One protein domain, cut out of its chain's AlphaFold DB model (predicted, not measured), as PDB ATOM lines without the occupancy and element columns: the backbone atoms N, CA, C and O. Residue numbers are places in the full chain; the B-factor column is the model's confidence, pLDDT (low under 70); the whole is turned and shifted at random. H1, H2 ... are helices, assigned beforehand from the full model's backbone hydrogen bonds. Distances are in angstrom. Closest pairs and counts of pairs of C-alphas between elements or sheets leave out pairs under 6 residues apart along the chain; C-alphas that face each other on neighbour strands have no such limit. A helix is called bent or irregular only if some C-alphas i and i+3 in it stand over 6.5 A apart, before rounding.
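Overview. This is residues 10 to 142 of the 167 residues of the protein "Coiled coil protein" of Legionella wadsworthii (UniProt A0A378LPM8). A long helical hairpin, H3 and H4, makes the length of this model, with the turn at residues 58 to 62 at one end; round the last part of H4, at the other end, a group of shorter helices, H5, H6 and H7, folds back and forth. On one side H2 packs on H3, short H1 crosses H4, and the last helix, H8, packs on H7. The printed part has 133 residues with eight named helices, H1 to H8 in chain order, and no named strand: the class is all helix. It is compact, with a radius of gyration of the C-alphas of 14.7 A and spans of 48 by 32 by 26 A.

Arrangement. H1, residues 10 to 15, touches residues 72 to 76 of H4, residues 63 to 87, about perpendicular at 78 degrees; the closest C-alphas, of Ala 14 and Phe 72, are 5.2 A apart. H2, residues 18 to 30, touches H1 only at the corner, and only just, with 3 pairs of C-alphas within 8 A. H2 forms a hairpin with H3, residues 39 to 57, at a tilt of 38 degrees, only just steep; the closest C-alphas are those of Leu 28 and Ala 41, 6.8 A. H3 and H4 touch at a shallow tilt of 23 degrees, opposite ways, closest at the C-alphas of Val 45 and Ala 80, 5.7 A. H4 is the hub, touching four helices. H3 and H4 with H5, residues 91 to 100, H6, residues 105 to 118, and H7, residues 122 to 132, form an up and down bundle, each helix running against the one before. The closest C-alphas of H4 and H5 are those of Cys 84 and Leu 94, 6.2 A; of H5 and H6, Pro 91 and Ser 112, 4.9 A; of H6 and H7, Ala 111 and Val 129, 4.4 A. H7 touches residues 81 to 86 of H4 at a steep tilt of 40 degrees, with the C-alphas of Ser 85 and Cys 126 closest, 5.2 A. H8, residues 136 to 142, touches H7 and is near H4; H2 and H4 are apart. Every O i to N i+4 pair is within hydrogen-bond range in H1, H3, H5, H6 and H7, against 7 of 9 in H2, 19 of 21 in H4 and 0 of 3 in H8, where 2 of 4 O i to N i+3 pairs are.

Along the chain. H1 begins at C-alpha 10, (114.343, 161.637, 174.712). H2 is 21.2 A long and irregular, with C-alphas 19 and 22 8.6 A apart; H8 is only just irregular, with C-alphas 137 and 140 6.9 A apart. H3 is 26.8 A long, and H4 35.8 A, from C-alpha 63 at (103.079, 171.950, 184.946). H4 is neither bent nor irregular, but only just: C-alphas 71 and 74 are 6.5 A apart. H6 is 19.9 A long. H8 ends at C-alpha 142, (124.667, 165.368, 151.352).

Size, cuts and confidence. The two C-alphas farthest apart, those of Met 62 and Gly 119, are 48.0 A apart. The printed part has no cut, and no link is long; the link from H2 to H3 is short, the others tight. Mean pLDDT of the printed part is 86.2; it is under 70 at residues 18 to 19, 60 to 63 and 136 to 142.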
ATOM      1  N   GLU A  10     115.541 160.796 174.649       88.50
ATOM      2  CA  GLU A  10     114.343 161.637 174.712       88.50
ATOM      3  C   GLU A  10     113.239 161.153 173.767       88.50
ATOM      4  O   GLU A  10     112.071 161.106 174.159       88.50
ATOM      5  N   LEU A  11     113.594 160.708 172.558       90.12
ATOM      6  CA  LEU A  11     112.626 160.189 171.597       90.12
ATOM      7  C   LEU A  11     112.060 158.837 172.046       90.12
ATOM      8  O   LEU A  11     110.864 158.591 171.898       90.12
ATOM      9  N   LYS A  12     112.881 157.977 172.665       91.62
ATOM     10  CA  LYS A  12     112.396 156.738 173.297       91.62
ATOM     11  C   LYS A  12     111.380 157.038 174.400       91.62
ATOM     12  O   LYS A  12     110.351 156.364 174.472       91.62
ATOM     13  N   GLU A  13     111.623 158.060 175.222       90.19
ATOM     14  CA  GLU A  13     110.661 158.498 176.245       90.19
ATOM     15  C   GLU A  13     109.377 159.066 175.609       90.19
ATOM     16  O   GLU A  13     108.272 158.737 176.050       90.19
ATOM     17  N   ALA A  14     109.497 159.847 174.531       89.56
ATOM     18  CA  ALA A  14     108.365 160.445 173.822       89.56
ATOM     19  C   ALA A  14     107.446 159.399 173.161       89.56
ATOM     20  O   ALA A  14     106.212 159.469 173.290       89.56
ATOM     21  N   LEU A  15     108.041 158.398 172.498       90.44
ATOM     22  CA  LEU A  15     107.339 157.237 171.937       90.44
ATOM     23  C   LEU A  15     106.576 156.482 173.033       90.44
ATOM     24  O   LEU A  15     105.457 156.015 172.815       90.44
ATOM     25  N   GLY A  16     107.138 156.461 174.243       85.25
ATOM     26  CA  GLY A  16     106.543 155.833 175.408       85.25
ATOM     27  C   GLY A  16     106.536 154.309 175.309       85.25
ATOM     28  O   GLY A  16     107.136 153.701 174.425       85.25
ATOM     29  N   THR A  17     105.848 153.674 176.255       77.00
ATOM     30  CA  THR A  17     105.787 152.207 176.367       77.00
ATOM     31  C   THR A  17     104.554 151.598 175.699       77.00
ATOM     32  O   THR A  17     104.490 150.384 175.510       77.00
ATOM     33  N   MET A  18     103.573 152.421 175.318       61.31
ATOM     34  CA  MET A  18     102.396 151.962 174.581       61.31
ATOM     35  C   MET A  18     102.806 151.508 173.174       61.31
ATOM     36  O   MET A  18     103.526 152.207 172.468       61.31
ATOM     37  N   SER A  19     102.327 150.330 172.768       68.62
ATOM     38  CA  SER A  19     102.456 149.791 171.401       68.62
ATOM     39  C   SER A  19     103.855 149.333 170.962       68.62
ATOM     40  O   SER A  19     104.055 149.055 169.780       68.62
ATOM     41  N   ASN A  20     104.807 149.214 171.893       88.00
ATOM     42  CA  ASN A  20     106.163 148.710 171.638       88.00
ATOM     43  C   ASN A  20     106.881 149.396 170.452       88.00
ATOM     44  O   ASN A  20     107.585 148.762 169.662       88.00
ATOM     45  N   LEU A  21     106.671 150.710 170.308       91.25
ATOM     46  CA  LEU A  21     107.198 151.492 169.187       91.25
ATOM     47  C   LEU A  21     108.731 151.456 169.133       91.25
ATOM     48  O   LEU A  21     109.308 151.373 168.058       91.25
ATOM     49  N   VAL A  22     109.411 151.455 170.278       92.38
ATOM     50  CA  VAL A  22     110.879 151.401 170.296       92.38
ATOM     51  C   VAL A  22     111.394 150.113 169.647       92.38
ATOM     52  O   VAL A  22     112.228 150.190 168.753       92.38
ATOM     53  N   SER A  23     110.874 148.939 170.022       91.19
ATOM     54  CA  SER A  23     111.329 147.680 169.416       91.19
ATOM     55  C   SER A  23     110.953 147.571 167.943       91.19
ATOM     56  O   SER A  23     111.780 147.140 167.151       91.19
ATOM     57  N   ARG A  24     109.745 148.003 167.557       92.62
ATOM     58  CA  ARG A  24     109.320 147.989 166.147       92.62
ATOM     59  C   ARG A  24     110.205 148.869 165.273       92.62
ATOM     60  O   ARG A  24     110.538 148.477 164.163       92.62
ATOM     61  N   TYR A  25     110.616 150.030 165.782       92.25
ATOM     62  CA  TYR A  25     111.560 150.885 165.077       92.25
ATOM     63  C   TYR A  25     112.920 150.214 164.888       92.25
ATOM     64  O   TYR A  25     113.468 150.266 163.796       92.25
ATOM     65  N   GLU A  26     113.460 149.566 165.926       90.44
ATOM     66  CA  GLU A  26     114.732 148.847 165.791       90.44
ATOM     67  C   GLU A  26     114.620 147.717 164.754       90.44
ATOM     68  O   GLU A  26     115.505 147.595 163.915       90.44
ATOM     69  N   THR A  27     113.501 146.985 164.708       90.81
ATOM     70  CA  THR A  27     113.255 145.985 163.654       90.81
ATOM     71  C   THR A  27     113.242 146.606 162.255       90.81
ATOM     72  O   THR A  27     113.884 146.081 161.350       90.81
ATOM     73  N   LEU A  28     112.561 147.742 162.065       90.25
ATOM     74  CA  LEU A  28     112.571 148.465 160.785       90.25
ATOM     75  C   LEU A  28     113.974 148.961 160.418       90.25
ATOM     76  O   LEU A  28     114.353 148.951 159.255       90.25
ATOM     77  N   ARG A  29     114.762 149.370 161.412       89.00
ATOM     78  CA  ARG A  29     116.138 149.838 161.242       89.00
ATOM     79  C   ARG A  29     117.110 148.719 160.860       89.00
ATOM     80  O   ARG A  29     118.127 148.995 160.228       89.00
ATOM     81  N   GLU A  30     116.814 147.483 161.245       87.12
ATOM     82  CA  GLU A  30     117.576 146.292 160.860       87.12
ATOM     83  C   GLU A  30     117.199 145.765 159.467       87.12
ATOM     84  O   GLU A  30     117.958 144.972 158.901       87.12
ATOM     85  N   LYS A  31     116.077 146.216 158.882       84.31
ATOM     86  CA  LYS A  31     115.719 145.853 157.506       84.31
ATOM     87  C   LYS A  31     116.769 146.382 156.530       84.31
ATOM     88  O   LYS A  31     117.174 147.541 156.567       84.31
ATOM     89  N   THR A  32     117.198 145.506 155.626       74.12
ATOM     90  CA  THR A  32     118.140 145.836 154.547       74.12
ATOM     91  C   THR A  32     117.441 146.174 153.236       74.12
ATOM     92  O   THR A  32     118.104 146.562 152.285       74.12
ATOM     93  N   GLU A  33     116.130 145.963 153.155       81.75
ATOM     94  CA  GLU A  33     115.298 146.298 152.000       81.75
ATOM     95  C   GLU A  33     114.729 147.718 152.105       81.75
ATOM     96  O   GLU A  33     114.801 148.357 153.157       81.75
ATOM     97  N   SER A  34     114.189 148.229 150.997       84.50
ATOM     98  CA  SER A  34     113.521 149.529 151.007       84.50
ATOM     99  C   SER A  34     112.298 149.490 151.922       84.50
ATOM    100  O   SER A  34     111.536 148.528 151.918       84.50
ATOM    101  N   LEU A  35     112.092 150.567 152.678       88.62
ATOM    102  CA  LEU A  35     110.892 150.760 153.494       88.62
ATOM    103  C   LEU A  35     109.728 151.349 152.681       88.62
ATOM    104  O   LEU A  35     108.650 151.583 153.229       88.62
ATOM    105  N   ARG A  36     109.934 151.612 151.383       90.12
ATOM    106  CA  ARG A  36     108.923 152.184 150.494       90.12
ATOM    107  C   ARG A  36     107.715 151.260 150.385       90.12
ATOM    108  O   ARG A  36     107.840 150.117 149.961       90.12
ATOM    109  N   ASP A  37     106.547 151.792 150.726       90.88
ATOM    110  CA  ASP A  37     105.266 151.086 150.731       90.88
ATOM    111  C   ASP A  37     105.260 149.797 151.580       90.88
ATOM    112  O   ASP A  37     104.371 148.954 151.442       90.88
ATOM    113  N   ASP A  38     106.225 149.655 152.497       92.75
ATOM    114  CA  ASP A  38     106.273 148.556 153.452       92.75
ATOM    115  C   ASP A  38     105.154 148.735 154.486       92.75
ATOM    116  O   ASP A  38     105.039 149.762 155.164       92.75
ATOM    117  N   ALA A  39     104.304 147.715 154.611       93.38
ATOM    118  CA  ALA A  39     103.134 147.778 155.477       93.38
ATOM    119  C   ALA A  39     103.508 147.970 156.957       93.38
ATOM    120  O   ALA A  39     102.770 148.628 157.693       93.38
ATOM    121  N   GLU A  40     104.646 147.431 157.405       92.69
ATOM    122  CA  GLU A  40     105.099 147.578 158.789       92.69
ATOM    123  C   GLU A  40     105.610 148.997 159.061       92.69
ATOM    124  O   GLU A  40     105.305 149.555 160.120       92.69
ATOM    125  N   ALA A  41     106.325 149.594 158.103       92.62
ATOM    126  CA  ALA A  41     106.797 150.973 158.147       92.62
ATOM    127  C   ALA A  41     105.629 151.970 158.139       92.62
ATOM    128  O   ALA A  41     105.556 152.845 159.006       92.62
ATOM    129  N   ILE A  42     104.649 151.781 157.249       94.81
ATOM    130  CA  ILE A  42     103.425 152.598 157.209       94.81
ATOM    131  C   ILE A  42     102.659 152.484 158.530       94.81
ATOM    132  O   ILE A  42     102.305 153.494 159.143       94.81
ATOM    133  N   GLN A  43     102.443 151.259 159.017       95.31
ATOM    134  CA  GLN A  43     101.737 151.035 160.276       95.31
ATOM    135  C   GLN A  43     102.488 151.652 161.461       95.31
ATOM    136  O   GLN A  43     101.872 152.128 162.413       95.31
ATOM    137  N   TYR A  44     103.820 151.629 161.434       95.06
ATOM    138  CA  TYR A  44     104.635 152.278 162.449       95.06
ATOM    139  C   TYR A  44     104.413 153.793 162.455       95.06
ATOM    140  O   TYR A  44     104.132 154.353 163.516       95.06
ATOM    141  N   VAL A  45     104.473 154.443 161.288       95.50
ATOM    142  CA  VAL A  45     104.196 155.880 161.145       95.50
ATOM    143  C   VAL A  45     102.815 156.224 161.702       95.50
ATOM    144  O   VAL A  45     102.699 157.120 162.540       95.50
ATOM    145  N   ASP A  46     101.785 155.473 161.312       95.62
ATOM    146  CA  ASP A  46     100.413 155.699 161.772       95.62
ATOM    147  C   ASP A  46     100.292 155.583 163.302       95.62
ATOM    148  O   ASP A  46      99.567 156.348 163.943       95.62
ATOM    149  N   ASP A  47     101.023 154.662 163.931       95.44
ATOM    150  CA  ASP A  47     101.011 154.519 165.387       95.44
ATOM    151  C   ASP A  47     101.783 155.642 166.107       95.44
ATOM    152  O   ASP A  47     101.354 156.086 167.180       95.44
ATOM    153  N   VAL A  48     102.854 156.178 165.509       95.50
ATOM    154  CA  VAL A  48     103.522 157.392 166.014       95.50
ATOM    155  C   VAL A  48     102.599 158.613 165.890       95.50
ATOM    156  O   VAL A  48     102.505 159.401 166.833       95.50
ATOM    157  N   ILE A  49     101.842 158.740 164.797       95.56
ATOM    158  CA  ILE A  49     100.835 159.802 164.607       95.56
ATOM    159  C   ILE A  49      99.718 159.698 165.649       95.56
ATOM    160  O   ILE A  49      99.319 160.704 166.248       95.56
ATOM    161  N   LYS A  50      99.237 158.484 165.945       94.31
ATOM    162  CA  LYS A  50      98.270 158.260 167.035       94.31
ATOM    163  C   LYS A  50      98.843 158.694 168.378       94.31
ATOM    164  O   LYS A  50      98.144 159.352 169.153       94.31
ATOM    165  N   ARG A  51     100.110 158.365 168.661       93.19
ATOM    166  CA  ARG A  51     100.799 158.782 169.890       93.19
ATOM    167  C   ARG A  51     100.913 160.304 169.979       93.19
ATOM    168  O   ARG A  51     100.568 160.863 171.020       93.19
ATOM    169  N   TYR A  52     101.326 160.961 168.897       93.56
ATOM    170  CA  TYR A  52     101.370 162.418 168.776       93.56
ATOM    171  C   TYR A  52      99.997 163.042 169.067       93.56
ATOM    172  O   TYR A  52      99.861 163.884 169.956       93.56
ATOM    173  N   SER A  53      98.951 162.547 168.404       92.44
ATOM    174  CA  SER A  53      97.570 163.012 168.573       92.44
ATOM    175  C   SER A  53      97.050 162.827 170.000       92.44
ATOM    176  O   SER A  53      96.400 163.720 170.551       92.44
ATOM    177  N   LEU A  54      97.335 161.682 170.626       90.25
ATOM    178  CA  LEU A  54      96.957 161.399 172.011       90.25
ATOM    179  C   LEU A  54      97.656 162.357 172.980       90.25
ATOM    180  O   LEU A  54      97.020 162.927 173.872       90.25
ATOM    181  N   LEU A  55      98.958 162.572 172.786       89.94
ATOM    182  CA  LEU A  55      99.740 163.472 173.620       89.94
ATOM    183  C   LEU A  55      99.259 164.922 173.471       89.94
ATOM    184  O   LEU A  55      99.112 165.630 174.466       89.94
ATOM    185  N   LYS A  56      98.912 165.341 172.248       89.06
ATOM    186  CA  LYS A  56      98.341 166.662 171.956       89.06
ATOM    187  C   LYS A  56      96.998 166.883 172.662       89.06
ATOM    188  O   LYS A  56      96.789 167.952 173.235       89.06
ATOM    189  N   LYS A  57      96.119 165.872 172.675       87.31
ATOM    190  CA  LYS A  57      94.786 165.920 173.314       87.31
ATOM    191  C   LYS A  57      94.822 165.804 174.836       87.31
ATOM    192  O   LYS A  57      93.893 166.253 175.499       87.31
ATOM    193  N   THR A  58      95.874 165.214 175.397       82.31
ATOM    194  CA  THR A  58      96.038 165.128 176.852       82.31
ATOM    195  C   THR A  58      96.143 166.540 177.426       82.31
ATOM    196  O   THR A  58      97.083 167.269 177.100       82.31
ATOM    197  N   SER A  59      95.182 166.936 178.261       71.44
ATOM    198  CA  SER A  59      95.259 168.168 179.047       71.44
ATOM    199  C   SER A  59      96.021 167.855 180.335       71.44
ATOM    200  O   SER A  59      95.509 167.101 181.166       71.44
ATOM    201  N   PRO A  60      97.255 168.340 180.513       67.19
ATOM    202  CA  PRO A  60      98.016 168.014 181.706       67.19
ATOM    203  C   PRO A  60      97.457 168.774 182.908       67.19
ATOM    204  O   PRO A  60      97.329 169.992 182.891       67.19
ATOM    205  N   ALA A  61      97.160 168.040 183.979       62.31
ATOM    206  CA  ALA A  61      96.729 168.616 185.253       62.31
ATOM    207  C   ALA A  61      97.885 169.270 186.045       62.31
ATOM    208  O   ALA A  61      97.644 169.913 187.062       62.31
ATOM    209  N   MET A  62      99.142 169.094 185.609       66.94
ATOM    210  CA  MET A  62     100.351 169.569 186.295       66.94
ATOM    211  C   MET A  62     101.370 170.168 185.314       66.94
ATOM    212  O   MET A  62     101.557 169.654 184.210       66.94
ATOM    213  N   SER A  63     102.095 171.204 185.751       67.81
ATOM    214  CA  SER A  63     103.079 171.950 184.946       67.81
ATOM    215  C   SER A  63     104.211 171.083 184.384       67.81
ATOM    216  O   SER A  63     104.596 171.242 183.230       67.81
ATOM    217  N   ALA A  64     104.704 170.105 185.151       72.19
ATOM    218  CA  ALA A  64     105.756 169.196 184.693       72.19
ATOM    219  C   ALA A  64     105.303 168.291 183.528       72.19
ATOM    220  O   ALA A  64     106.085 167.992 182.627       72.19
ATOM    221  N   ALA A  65     104.032 167.878 183.514       74.56
ATOM    222  CA  ALA A  65     103.471 167.078 182.426       74.56
ATOM    223  C   ALA A  65     103.228 167.923 181.162       74.56
ATOM    224  O   ALA A  65     103.392 167.414 180.054       74.56
ATOM    225  N   GLN A  66     102.905 169.212 181.322       81.06
ATOM    226  CA  GLN A  66     102.847 170.168 180.213       81.06
ATOM    227  C   GLN A  66     104.228 170.370 179.583       81.06
ATOM    228  O   GLN A  66     104.360 170.203 178.375       81.06
ATOM    229  N   ALA A  67     105.263 170.615 180.390       82.38
ATOM    230  CA  ALA A  67     106.622 170.805 179.883       82.38
ATOM    231  C   ALA A  67     107.130 169.575 179.103       82.38
ATOM    232  O   ALA A  67     107.699 169.709 178.021       82.38
ATOM    233  N   LYS A  68     106.864 168.355 179.600       83.75
ATOM    234  CA  LYS A  68     107.194 167.118 178.871       83.75
ATOM    235  C   LYS A  68     106.418 166.983 177.562       83.75
ATOM    236  O   LYS A  68     106.995 166.625 176.542       83.75
ATOM    237  N   LYS A  69     105.118 167.287 177.571       86.25
ATOM    238  CA  LYS A  69     104.288 167.297 176.359       86.25
ATOM    239  C   LYS A  69     104.858 168.249 175.303       86.25
ATOM    240  O   LYS A  69     104.989 167.854 174.148       86.25
ATOM    241  N   GLU A  70     105.216 169.466 175.696       87.56
ATOM    242  CA  GLU A  70     105.784 170.479 174.798       87.56
ATOM    243  C   GLU A  70     107.153 170.069 174.247       87.56
ATOM    244  O   GLU A  70     107.441 170.342 173.087       87.56
ATOM    245  N   ALA A  71     107.957 169.339 175.025       89.44
ATOM    246  CA  ALA A  71     109.227 168.785 174.560       89.44
ATOM    247  C   ALA A  71     109.061 167.581 173.608       89.44
ATOM    248  O   ALA A  71     109.867 167.395 172.697       89.44
ATOM    249  N   PHE A  72     108.033 166.751 173.803       92.25
ATOM    250  CA  PHE A  72     107.834 165.509 173.045       92.25
ATOM    251  C   PHE A  72     107.111 165.696 171.716       92.25
ATOM    252  O   PHE A  72     107.412 164.976 170.764       92.25
ATOM    253  N   LEU A  73     106.159 166.629 171.621       92.62
ATOM    254  CA  LEU A  73     105.399 166.838 170.385       92.62
ATOM    255  C   LEU A  73     106.307 167.167 169.183       92.62
ATOM    256  O   LEU A  73     106.150 166.508 168.154       92.62
ATOM    257  N   PRO A  74     107.288 168.089 169.281       91.94
ATOM    258  CA  PRO A  74     108.219 168.351 168.184       91.94
ATOM    259  C   PRO A  74     109.059 167.127 167.810       91.94
ATOM    260  O   PRO A  74     109.288 166.888 166.628       91.94
ATOM    261  N   GLN A  75     109.473 166.316 168.791       91.81
ATOM    262  CA  GLN A  75     110.269 165.111 168.541       91.81
ATOM    263  C   GLN A  75     109.471 164.039 167.798       91.81
ATOM    264  O   GLN A  75     109.953 163.486 166.815       91.81
ATOM    265  N   LEU A  76     108.230 163.781 168.223       93.38
ATOM    266  CA  LEU A  76     107.333 162.841 167.548       93.38
ATOM    267  C   LEU A  76     106.973 163.321 166.137       93.38
ATOM    268  O   LEU A  76     106.953 162.514 165.213       93.38
ATOM    269  N   ARG A  77     106.737 164.631 165.967       94.06
ATOM    270  CA  ARG A  77     106.492 165.251 164.658       94.06
ATOM    271  C   ARG A  77     107.682 165.059 163.721       94.06
ATOM    272  O   ARG A  77     107.488 164.593 162.603       94.06
ATOM    273  N   LYS A  78     108.892 165.394 164.183       91.19
ATOM    274  CA  LYS A  78     110.137 165.231 163.420       91.19
ATOM    275  C   LYS A  78     110.341 163.771 163.023       91.19
ATOM    276  O   LYS A  78     110.442 163.479 161.840       91.19
ATOM    277  N   HIS A  79     110.294 162.861 163.993       92.38
ATOM    278  CA  HIS A  79     110.503 161.426 163.780       92.38
ATOM    279  C   HIS A  79     109.517 160.813 162.780       92.38
ATOM    280  O   HIS A  79     109.907 160.110 161.851       92.38
ATOM    281  N   ALA A  80     108.223 161.099 162.940       93.00
ATOM    282  CA  ALA A  80     107.218 160.606 162.009       93.00
ATOM    283  C   ALA A  80     107.380 161.231 160.617       93.00
ATOM    284  O   ALA A  80     107.215 160.524 159.629       93.00
ATOM    285  N   GLY A  81     107.746 162.516 160.525       91.19
ATOM    286  CA  GLY A  81     108.046 163.184 159.256       91.19
ATOM    287  C   GLY A  81     109.240 162.563 158.524       91.19
ATOM    288  O   GLY A  81     109.152 162.313 157.323       91.19
ATOM    289  N   GLU A  82     110.313 162.236 159.249       89.19
ATOM    290  CA  GLU A  82     111.461 161.493 158.713       89.19
ATOM    291  C   GLU A  82     111.017 160.121 158.201       89.19
ATOM    292  O   GLU A  82     111.294 159.769 157.063       89.19
ATOM    293  N   LEU A  83     110.246 159.357 158.975       90.50
ATOM    294  CA  LEU A  83     109.771 158.056 158.498       90.50
ATOM    295  C   LEU A  83     108.780 158.124 157.346       90.50
ATOM    296  O   LEU A  83     108.768 157.217 156.513       90.50
ATOM    297  N   CYS A  84     108.001 159.194 157.233       90.31
ATOM    298  CA  CYS A  84     107.169 159.403 156.060       90.31
ATOM    299  C   CYS A  84     108.016 159.516 154.782       90.31
ATOM    300  O   CYS A  84     107.620 158.972 153.750       90.31
ATOM    301  N   SER A  85     109.192 160.155 154.843       86.94
ATOM    302  CA  SER A  85     110.074 160.280 153.676       86.94
ATOM    303  C   SER A  85     110.679 158.949 153.236       86.94
ATOM    304  O   SER A  85     111.024 158.833 152.063       86.94
ATOM    305  N   TYR A  86     110.757 157.958 154.136       87.00
ATOM    306  CA  TYR A  86     111.198 156.586 153.856       87.00
ATOM    307  C   TYR A  86     110.058 155.655 153.418       87.00
ATOM    308  O   TYR A  86     110.302 154.748 152.622       87.00
ATOM    309  N   SER A  87     108.830 155.886 153.890       90.00
ATOM    310  CA  SER A  87     107.765 154.870 153.846       90.00
ATOM    311  C   SER A  87     106.763 155.014 152.701       90.00
ATOM    312  O   SER A  87     106.096 154.041 152.374       90.00
ATOM    313  N   PHE A  88     106.620 156.191 152.082       91.44
ATOM    314  CA  PHE A  88     105.553 156.432 151.099       91.44
ATOM    315  C   PHE A  88     106.097 156.700 149.695       91.44
ATOM    316  O   PHE A  88     106.992 157.523 149.523       91.44
ATOM    317  N   SER A  89     105.501 156.068 148.679       90.94
ATOM    318  CA  SER A  89     105.747 156.401 147.263       90.94
ATOM    319  C   SER A  89     104.760 157.414 146.679       90.94
ATOM    320  O   SER A  89     105.040 158.037 145.655       90.94
ATOM    321  N   LYS A  90     103.599 157.601 147.318       93.25
ATOM    322  CA  LYS A  90     102.504 158.433 146.803       93.25
ATOM    323  C   LYS A  90     102.428 159.787 147.518       93.25
ATOM    324  O   LYS A  90     102.247 159.810 148.738       93.25
ATOM    325  N   PRO A  91     102.431 160.918 146.781       92.38
ATOM    326  CA  PRO A  91     102.342 162.256 147.375       92.38
ATOM    327  C   PRO A  91     101.092 162.474 148.222       92.38
ATOM    328  O   PRO A  91     101.165 163.088 149.281       92.38
ATOM    329  N   GLY A  92      99.948 161.924 147.804       93.31
ATOM    330  CA  GLY A  92      98.703 162.036 148.566       93.31
ATOM    331  C   GLY A  92      98.770 161.352 149.936       93.31
ATOM    332  O   GLY A  92      98.304 161.916 150.924       93.31
ATOM    333  N   ASP A  93      99.381 160.168 150.013       94.50
ATOM    334  CA  ASP A  93      99.504 159.423 151.269       94.50
ATOM    335  C   ASP A  93     100.487 160.106 152.227       94.50
ATOM    336  O   ASP A  93     100.157 160.296 153.402       94.50
ATOM    337  N   LEU A  94     101.627 160.574 151.700       94.25
ATOM    338  CA  LEU A  94     102.585 161.414 152.421       94.25
ATOM    339  C   LEU A  94     101.904 162.674 152.979       94.25
ATOM    340  O   LEU A  94     101.953 162.936 154.182       94.25
ATOM    341  N   ALA A  95     101.220 163.434 152.122       95.25
ATOM    342  CA  ALA A  95     100.573 164.688 152.493       95.25
ATOM    343  C   ALA A  95      99.522 164.509 153.595       95.25
ATOM    344  O   ALA A  95      99.436 165.330 154.512       95.25
ATOM    345  N   ASN A  96      98.747 163.422 153.538       96.44
ATOM    346  CA  ASN A  96      97.749 163.112 154.555       96.44
ATOM    347  C   ASN A  96      98.390 162.898 155.934       96.44
ATOM    348  O   ASN A  96      97.929 163.495 156.906       96.44
ATOM    349  N   ARG A  97      99.484 162.129 156.018       96.62
ATOM    350  CA  ARG A  97     100.185 161.878 157.291       96.62
ATOM    351  C   ARG A  97     100.860 163.133 157.833       96.62
ATOM    352  O   ARG A  97     100.757 163.428 159.021       96.62
ATOM    353  N   LEU A  98     101.493 163.923 156.965       96.31
ATOM    354  CA  LEU A  98     102.112 165.189 157.364       96.31
ATOM    355  C   LEU A  98     101.074 166.192 157.894       96.31
ATOM    356  O   LEU A  98     101.331 166.902 158.867       96.31
ATOM    357  N   LYS A  99      99.864 166.212 157.327       96.50
ATOM    358  CA  LYS A  99      98.761 167.028 157.850       96.50
ATOM    359  C   LYS A  99      98.360 166.625 159.272       96.50
ATOM    360  O   LYS A  99      98.099 167.497 160.096       96.50
ATOM    361  N   GLU A 100      98.318 165.329 159.576       96.25
ATOM    362  CA  GLU A 100      98.003 164.831 160.927       96.25
ATOM    363  C   GLU A 100      99.083 165.166 161.969       96.25
ATOM    364  O   GLU A 100      98.809 165.173 163.169       96.25
ATOM    365  N   LEU A 101     100.293 165.486 161.508       95.06
ATOM    366  CA  LEU A 101     101.436 165.907 162.320       95.06
ATOM    367  C   LEU A 101     101.563 167.434 162.453       95.06
ATOM    368  O   LEU A 101     102.583 167.920 162.943       95.06
ATOM    369  N   ASP A 102     100.552 168.191 162.016       94.56
ATOM    370  CA  ASP A 102     100.532 169.658 162.025       94.56
ATOM    371  C   ASP A 102     101.673 170.312 161.216       94.56
ATOM    372  O   ASP A 102     102.121 171.415 161.542       94.56
ATOM    373  N   PHE A 103     102.142 169.667 160.139       93.50
ATOM    374  CA  PHE A 103     102.942 170.369 159.131       93.50
ATOM    375  C   PHE A 103     102.079 171.389 158.384       93.50
ATOM    376  O   PHE A 103     100.890 171.178 158.128       93.50
ATOM    377  N   THR A 104     102.676 172.523 158.035       93.88
ATOM    378  CA  THR A 104     101.989 173.582 157.298       93.88
ATOM    379  C   THR A 104     101.710 173.157 155.853       93.88
ATOM    380  O   THR A 104     102.425 172.324 155.291       93.88
ATOM    381  N   PRO A 105     100.709 173.759 155.185       94.44
ATOM    382  CA  PRO A 105     100.448 173.478 153.775       94.44
ATOM    383  C   PRO A 105     101.652 173.726 152.848       94.44
ATOM    384  O   PRO A 105     101.765 173.044 151.834       94.44
ATOM    385  N   SER A 106     102.545 174.672 153.187       93.50
ATOM    386  CA  SER A 106     103.781 174.908 152.420       93.50
ATOM    387  C   SER A 106     104.734 173.728 152.550       93.50
ATOM    388  O   SER A 106     105.080 173.130 151.537       93.50
ATOM    389  N   GLU A 107     105.052 173.320 153.785       92.81
ATOM    390  CA  GLU A 107     105.917 172.163 154.065       92.81
ATOM    391  C   GLU A 107     105.384 170.891 153.388       92.81
ATOM    392  O   GLU A 107     106.138 170.149 152.765       92.81
ATOM    393  N   ILE A 108     104.066 170.666 153.443       95.25
ATOM    394  CA  ILE A 108     103.407 169.521 152.798       95.25
ATOM    395  C   ILE A 108     103.531 169.588 151.270       95.25
ATOM    396  O   ILE A 108     103.797 168.572 150.628       95.25
ATOM    397  N   SER A 109     103.321 170.766 150.681       94.00
ATOM    398  CA  SER A 109     103.424 170.980 149.233       94.00
ATOM    399  C   SER A 109     104.852 170.761 148.737       94.00
ATOM    400  O   SER A 109     105.064 170.083 147.734       94.00
ATOM    401  N   GLU A 110     105.840 171.285 149.459       93.00
ATOM    402  CA  GLU A 110     107.258 171.128 149.139       93.00
ATOM    403  C   GLU A 110     107.713 169.674 149.298       93.00
ATOM    404  O   GLU A 110     108.319 169.127 148.378       93.00
ATOM    405  N   ALA A 111     107.314 169.001 150.381       92.12
ATOM    406  CA  ALA A 111     107.569 167.578 150.582       92.12
ATOM    407  C   ALA A 111     106.937 166.709 149.480       92.12
ATOM    408  O   ALA A 111     107.587 165.817 148.940       92.12
ATOM    409  N   SER A 112     105.689 166.991 149.100       92.94
ATOM    410  CA  SER A 112     104.996 166.266 148.023       92.94
ATOM    411  C   SER A 112     105.730 166.410 146.689       92.94
ATOM    412  O   SER A 112     105.975 165.411 146.017       92.94
ATOM    413  N   LYS A 113     106.174 167.630 146.355       92.25
ATOM    414  CA  LYS A 113     106.991 167.886 145.160       92.25
ATOM    415  C   LYS A 113     108.335 167.172 145.221       92.25
ATOM    416  O   LYS A 113     108.775 166.643 144.207       92.25
ATOM    417  N   GLY A 114     108.987 167.155 146.383       89.12
ATOM    418  CA  GLY A 114     110.246 166.439 146.585       89.12
ATOM    419  C   GLY A 114     110.108 164.941 146.309       89.12
ATOM    420  O   GLY A 114     110.956 164.357 145.639       89.12
ATOM    421  N   LEU A 115     108.999 164.337 146.744       90.50
ATOM    422  CA  LEU A 115     108.678 162.941 146.450       90.50
ATOM    423  C   LEU A 115     108.450 162.699 144.947       90.50
ATOM    424  O   LEU A 115     108.966 161.727 144.401       90.50
ATOM    425  N   GLU A 116     107.717 163.585 144.265       90.94
ATOM    426  CA  GLU A 116     107.497 163.496 142.812       90.94
ATOM    427  C   GLU A 116     108.810 163.630 142.024       90.94
ATOM    428  O   GLU A 116     109.067 162.863 141.097       90.94
ATOM    429  N   GLN A 117     109.657 164.585 142.415       89.38
ATOM    430  CA  GLN A 117     110.954 164.850 141.785       89.38
ATOM    431  C   GLN A 117     111.946 163.704 141.962       89.38
ATOM    432  O   GLN A 117     112.783 163.487 141.088       89.38
ATOM    433  N   ALA A 118     111.852 162.968 143.068       86.62
ATOM    434  CA  ALA A 118     112.724 161.836 143.323       86.62
ATOM    435  C   ALA A 118     112.502 160.675 142.343       86.62
ATOM    436  O   ALA A 118     113.404 159.865 142.152       86.62
ATOM    437  N   GLY A 119     111.324 160.574 141.712       82.62
ATOM    438  CA  GLY A 119     111.080 159.610 140.632       82.62
ATOM    439  C   GLY A 119     111.285 158.139 141.020       82.62
ATOM    440  O   GLY A 119     111.568 157.319 140.150       82.62
ATOM    441  N   GLY A 120     111.163 157.805 142.310       79.75
ATOM    442  CA  GLY A 120     111.416 156.462 142.848       79.75
ATOM    443  C   GLY A 120     112.837 156.229 143.374       79.75
ATOM    444  O   GLY A 120     113.119 155.135 143.853       79.75
ATOM    445  N   ASP A 121     113.720 157.229 143.326       85.62
ATOM    446  CA  ASP A 121     115.003 157.182 144.028       85.62
ATOM    447  C   ASP A 121     114.788 157.462 145.522       85.62
ATOM    448  O   ASP A 121     114.474 158.581 145.936       85.62
ATOM    449  N   ASP A 122     114.917 156.418 146.339       81.62
ATOM    450  CA  ASP A 122     114.664 156.498 147.777       81.62
ATOM    451  C   ASP A 122     115.601 157.486 148.481       81.62
ATOM    452  O   ASP A 122     115.179 158.186 149.399       81.62
ATOM    453  N   GLU A 123     116.866 157.575 148.070       82.75
ATOM    454  CA  GLU A 123     117.858 158.424 148.734       82.75
ATOM    455  C   GLU A 123     117.603 159.903 148.427       82.75
ATOM    456  O   GLU A 123     117.511 160.729 149.338       82.75
ATOM    457  N   LEU A 124     117.369 160.218 147.154       84.12
ATOM    458  CA  LEU A 124     116.965 161.534 146.682       84.12
ATOM    459  C   LEU A 124     115.615 161.952 147.272       84.12
ATOM    460  O   LEU A 124     115.454 163.106 147.669       84.12
ATOM    461  N   CYS A 125     114.662 161.024 147.398       84.62
ATOM    462  CA  CYS A 125     113.391 161.285 148.068       84.62
ATOM    463  C   CYS A 125     113.615 161.747 149.503       84.62
ATOM    464  O   CYS A 125     113.061 162.760 149.924       84.62
ATOM    465  N   CYS A 126     114.446 161.030 150.256       82.75
ATOM    466  CA  CYS A 126     114.700 161.369 151.649       82.75
ATOM    467  C   CYS A 126     115.361 162.742 151.770       82.75
ATOM    468  O   CYS A 126     114.904 163.554 152.577       82.75
ATOM    469  N   CYS A 127     116.340 163.038 150.907       82.75
ATOM    470  CA  CYS A 127     116.963 164.357 150.785       82.75
ATOM    471  C   CYS A 127     115.944 165.471 150.568       82.75
ATOM    472  O   CYS A 127     115.898 166.423 151.348       82.75
ATOM    473  N   LEU A 128     115.159 165.367 149.495       85.44
ATOM    474  CA  LEU A 128     114.257 166.427 149.059       85.44
ATOM    475  C   LEU A 128     113.137 166.625 150.076       85.44
ATOM    476  O   LEU A 128     112.934 167.740 150.549       85.44
ATOM    477  N   VAL A 129     112.471 165.537 150.470       84.25
ATOM    478  CA  VAL A 129     111.347 165.584 151.408       84.25
ATOM    479  C   VAL A 129     111.789 166.154 152.745       84.25
ATOM    480  O   VAL A 129     111.183 167.109 153.216       84.25
ATOM    481  N   GLY A 130     112.834 165.623 153.383       83.06
ATOM    482  CA  GLY A 130     113.144 166.130 154.716       83.06
ATOM    483  C   GLY A 130     113.951 167.423 154.740       83.06
ATOM    484  O   GLY A 130     113.904 168.104 155.760       83.06
ATOM    485  N   SER A 131     114.562 167.844 153.626       83.38
ATOM    486  CA  SER A 131     114.995 169.241 153.473       83.38
ATOM    487  C   SER A 131     113.794 170.191 153.485       83.38
ATOM    488  O   SER A 131     113.828 171.200 154.186       83.38
ATOM    489  N   SER A 132     112.697 169.847 152.795       84.19
ATOM    490  CA  SER A 132     111.443 170.621 152.833       84.19
ATOM    491  C   SER A 132     110.794 170.657 154.215       84.19
ATOM    492  O   SER A 132     110.153 171.638 154.576       84.19
ATOM    493  N   LEU A 133     110.967 169.595 155.001       84.12
ATOM    494  CA  LEU A 133     110.470 169.512 156.374       84.12
ATOM    495  C   LEU A 133     111.474 170.062 157.412       84.12
ATOM    496  O   LEU A 133     111.221 169.941 158.610       84.12
ATOM    497  N   ALA A 134     112.603 170.635 156.964       77.31
ATOM    498  CA  ALA A 134     113.698 171.152 157.793       77.31
ATOM    499  C   ALA A 134     114.185 170.159 158.874       77.31
ATOM    500  O   ALA A 134     114.449 170.525 160.019       77.31
ATOM    501  N   LEU A 135     114.279 168.875 158.521       71.69
ATOM    502  CA  LEU A 135     114.658 167.801 159.438       71.69
ATOM    503  C   LEU A 135     116.193 167.696 159.474       71.69
ATOM    504  O   LEU A 135     116.812 167.234 158.518       71.69
ATOM    505  N   ASP A 136     116.820 168.109 160.587       59.16
ATOM    506  CA  ASP A 136     118.295 168.221 160.705       59.16
ATOM    507  C   ASP A 136     119.069 166.914 160.444       59.16
ATOM    508  O   ASP A 136     120.273 166.929 160.198       59.16
ATOM    509  N   THR A 137     118.398 165.763 160.511       54.81
ATOM    510  CA  THR A 137     119.018 164.434 160.413       54.81
ATOM    511  C   THR A 137     119.404 164.065 158.970       54.81
ATOM    512  O   THR A 137     120.182 163.140 158.751       54.81
ATOM    513  N   ILE A 138     118.929 164.805 157.959       51.75
ATOM    514  CA  ILE A 138     119.130 164.463 156.533       51.75
ATOM    515  C   ILE A 138     120.421 165.062 155.943       51.75
ATOM    516  O   ILE A 138     120.719 164.939 154.757       51.75
ATOM    517  N   LEU A 139     121.290 165.633 156.775       43.69
ATOM    518  CA  LEU A 139     122.634 166.037 156.343       43.69
ATOM    519  C   LEU A 139     123.535 164.847 155.949       43.69
ATOM    520  O   LEU A 139     124.509 165.037 155.222       43.69
ATOM    521  N   SER A 140     123.197 163.612 156.340       46.06
ATOM    522  CA  SER A 140     123.982 162.415 155.991       46.06
ATOM    523  C   SER A 140     123.954 162.065 154.499       46.06
ATOM    524  O   SER A 140     124.932 161.515 153.994       46.06
ATOM    525  N   CYS A 141     122.891 162.414 153.766       46.84
ATOM    526  CA  CYS A 141     122.816 162.129 152.328       46.84
ATOM    527  C   CYS A 141     123.592 163.152 151.477       46.84
ATOM    528  O   CYS A 141     124.044 162.836 150.381       46.84
ATOM    529  N   LEU A 142     123.820 164.361 152.001       45.28
ATOM    530  CA  LEU A 142     124.667 165.368 151.352       45.28
ATOM    531  C   LEU A 142     126.162 165.045 151.481       45.28
ATOM    532  O   LEU A 142     126.960 165.490 150.661       45.28
TER     533      LEU A 142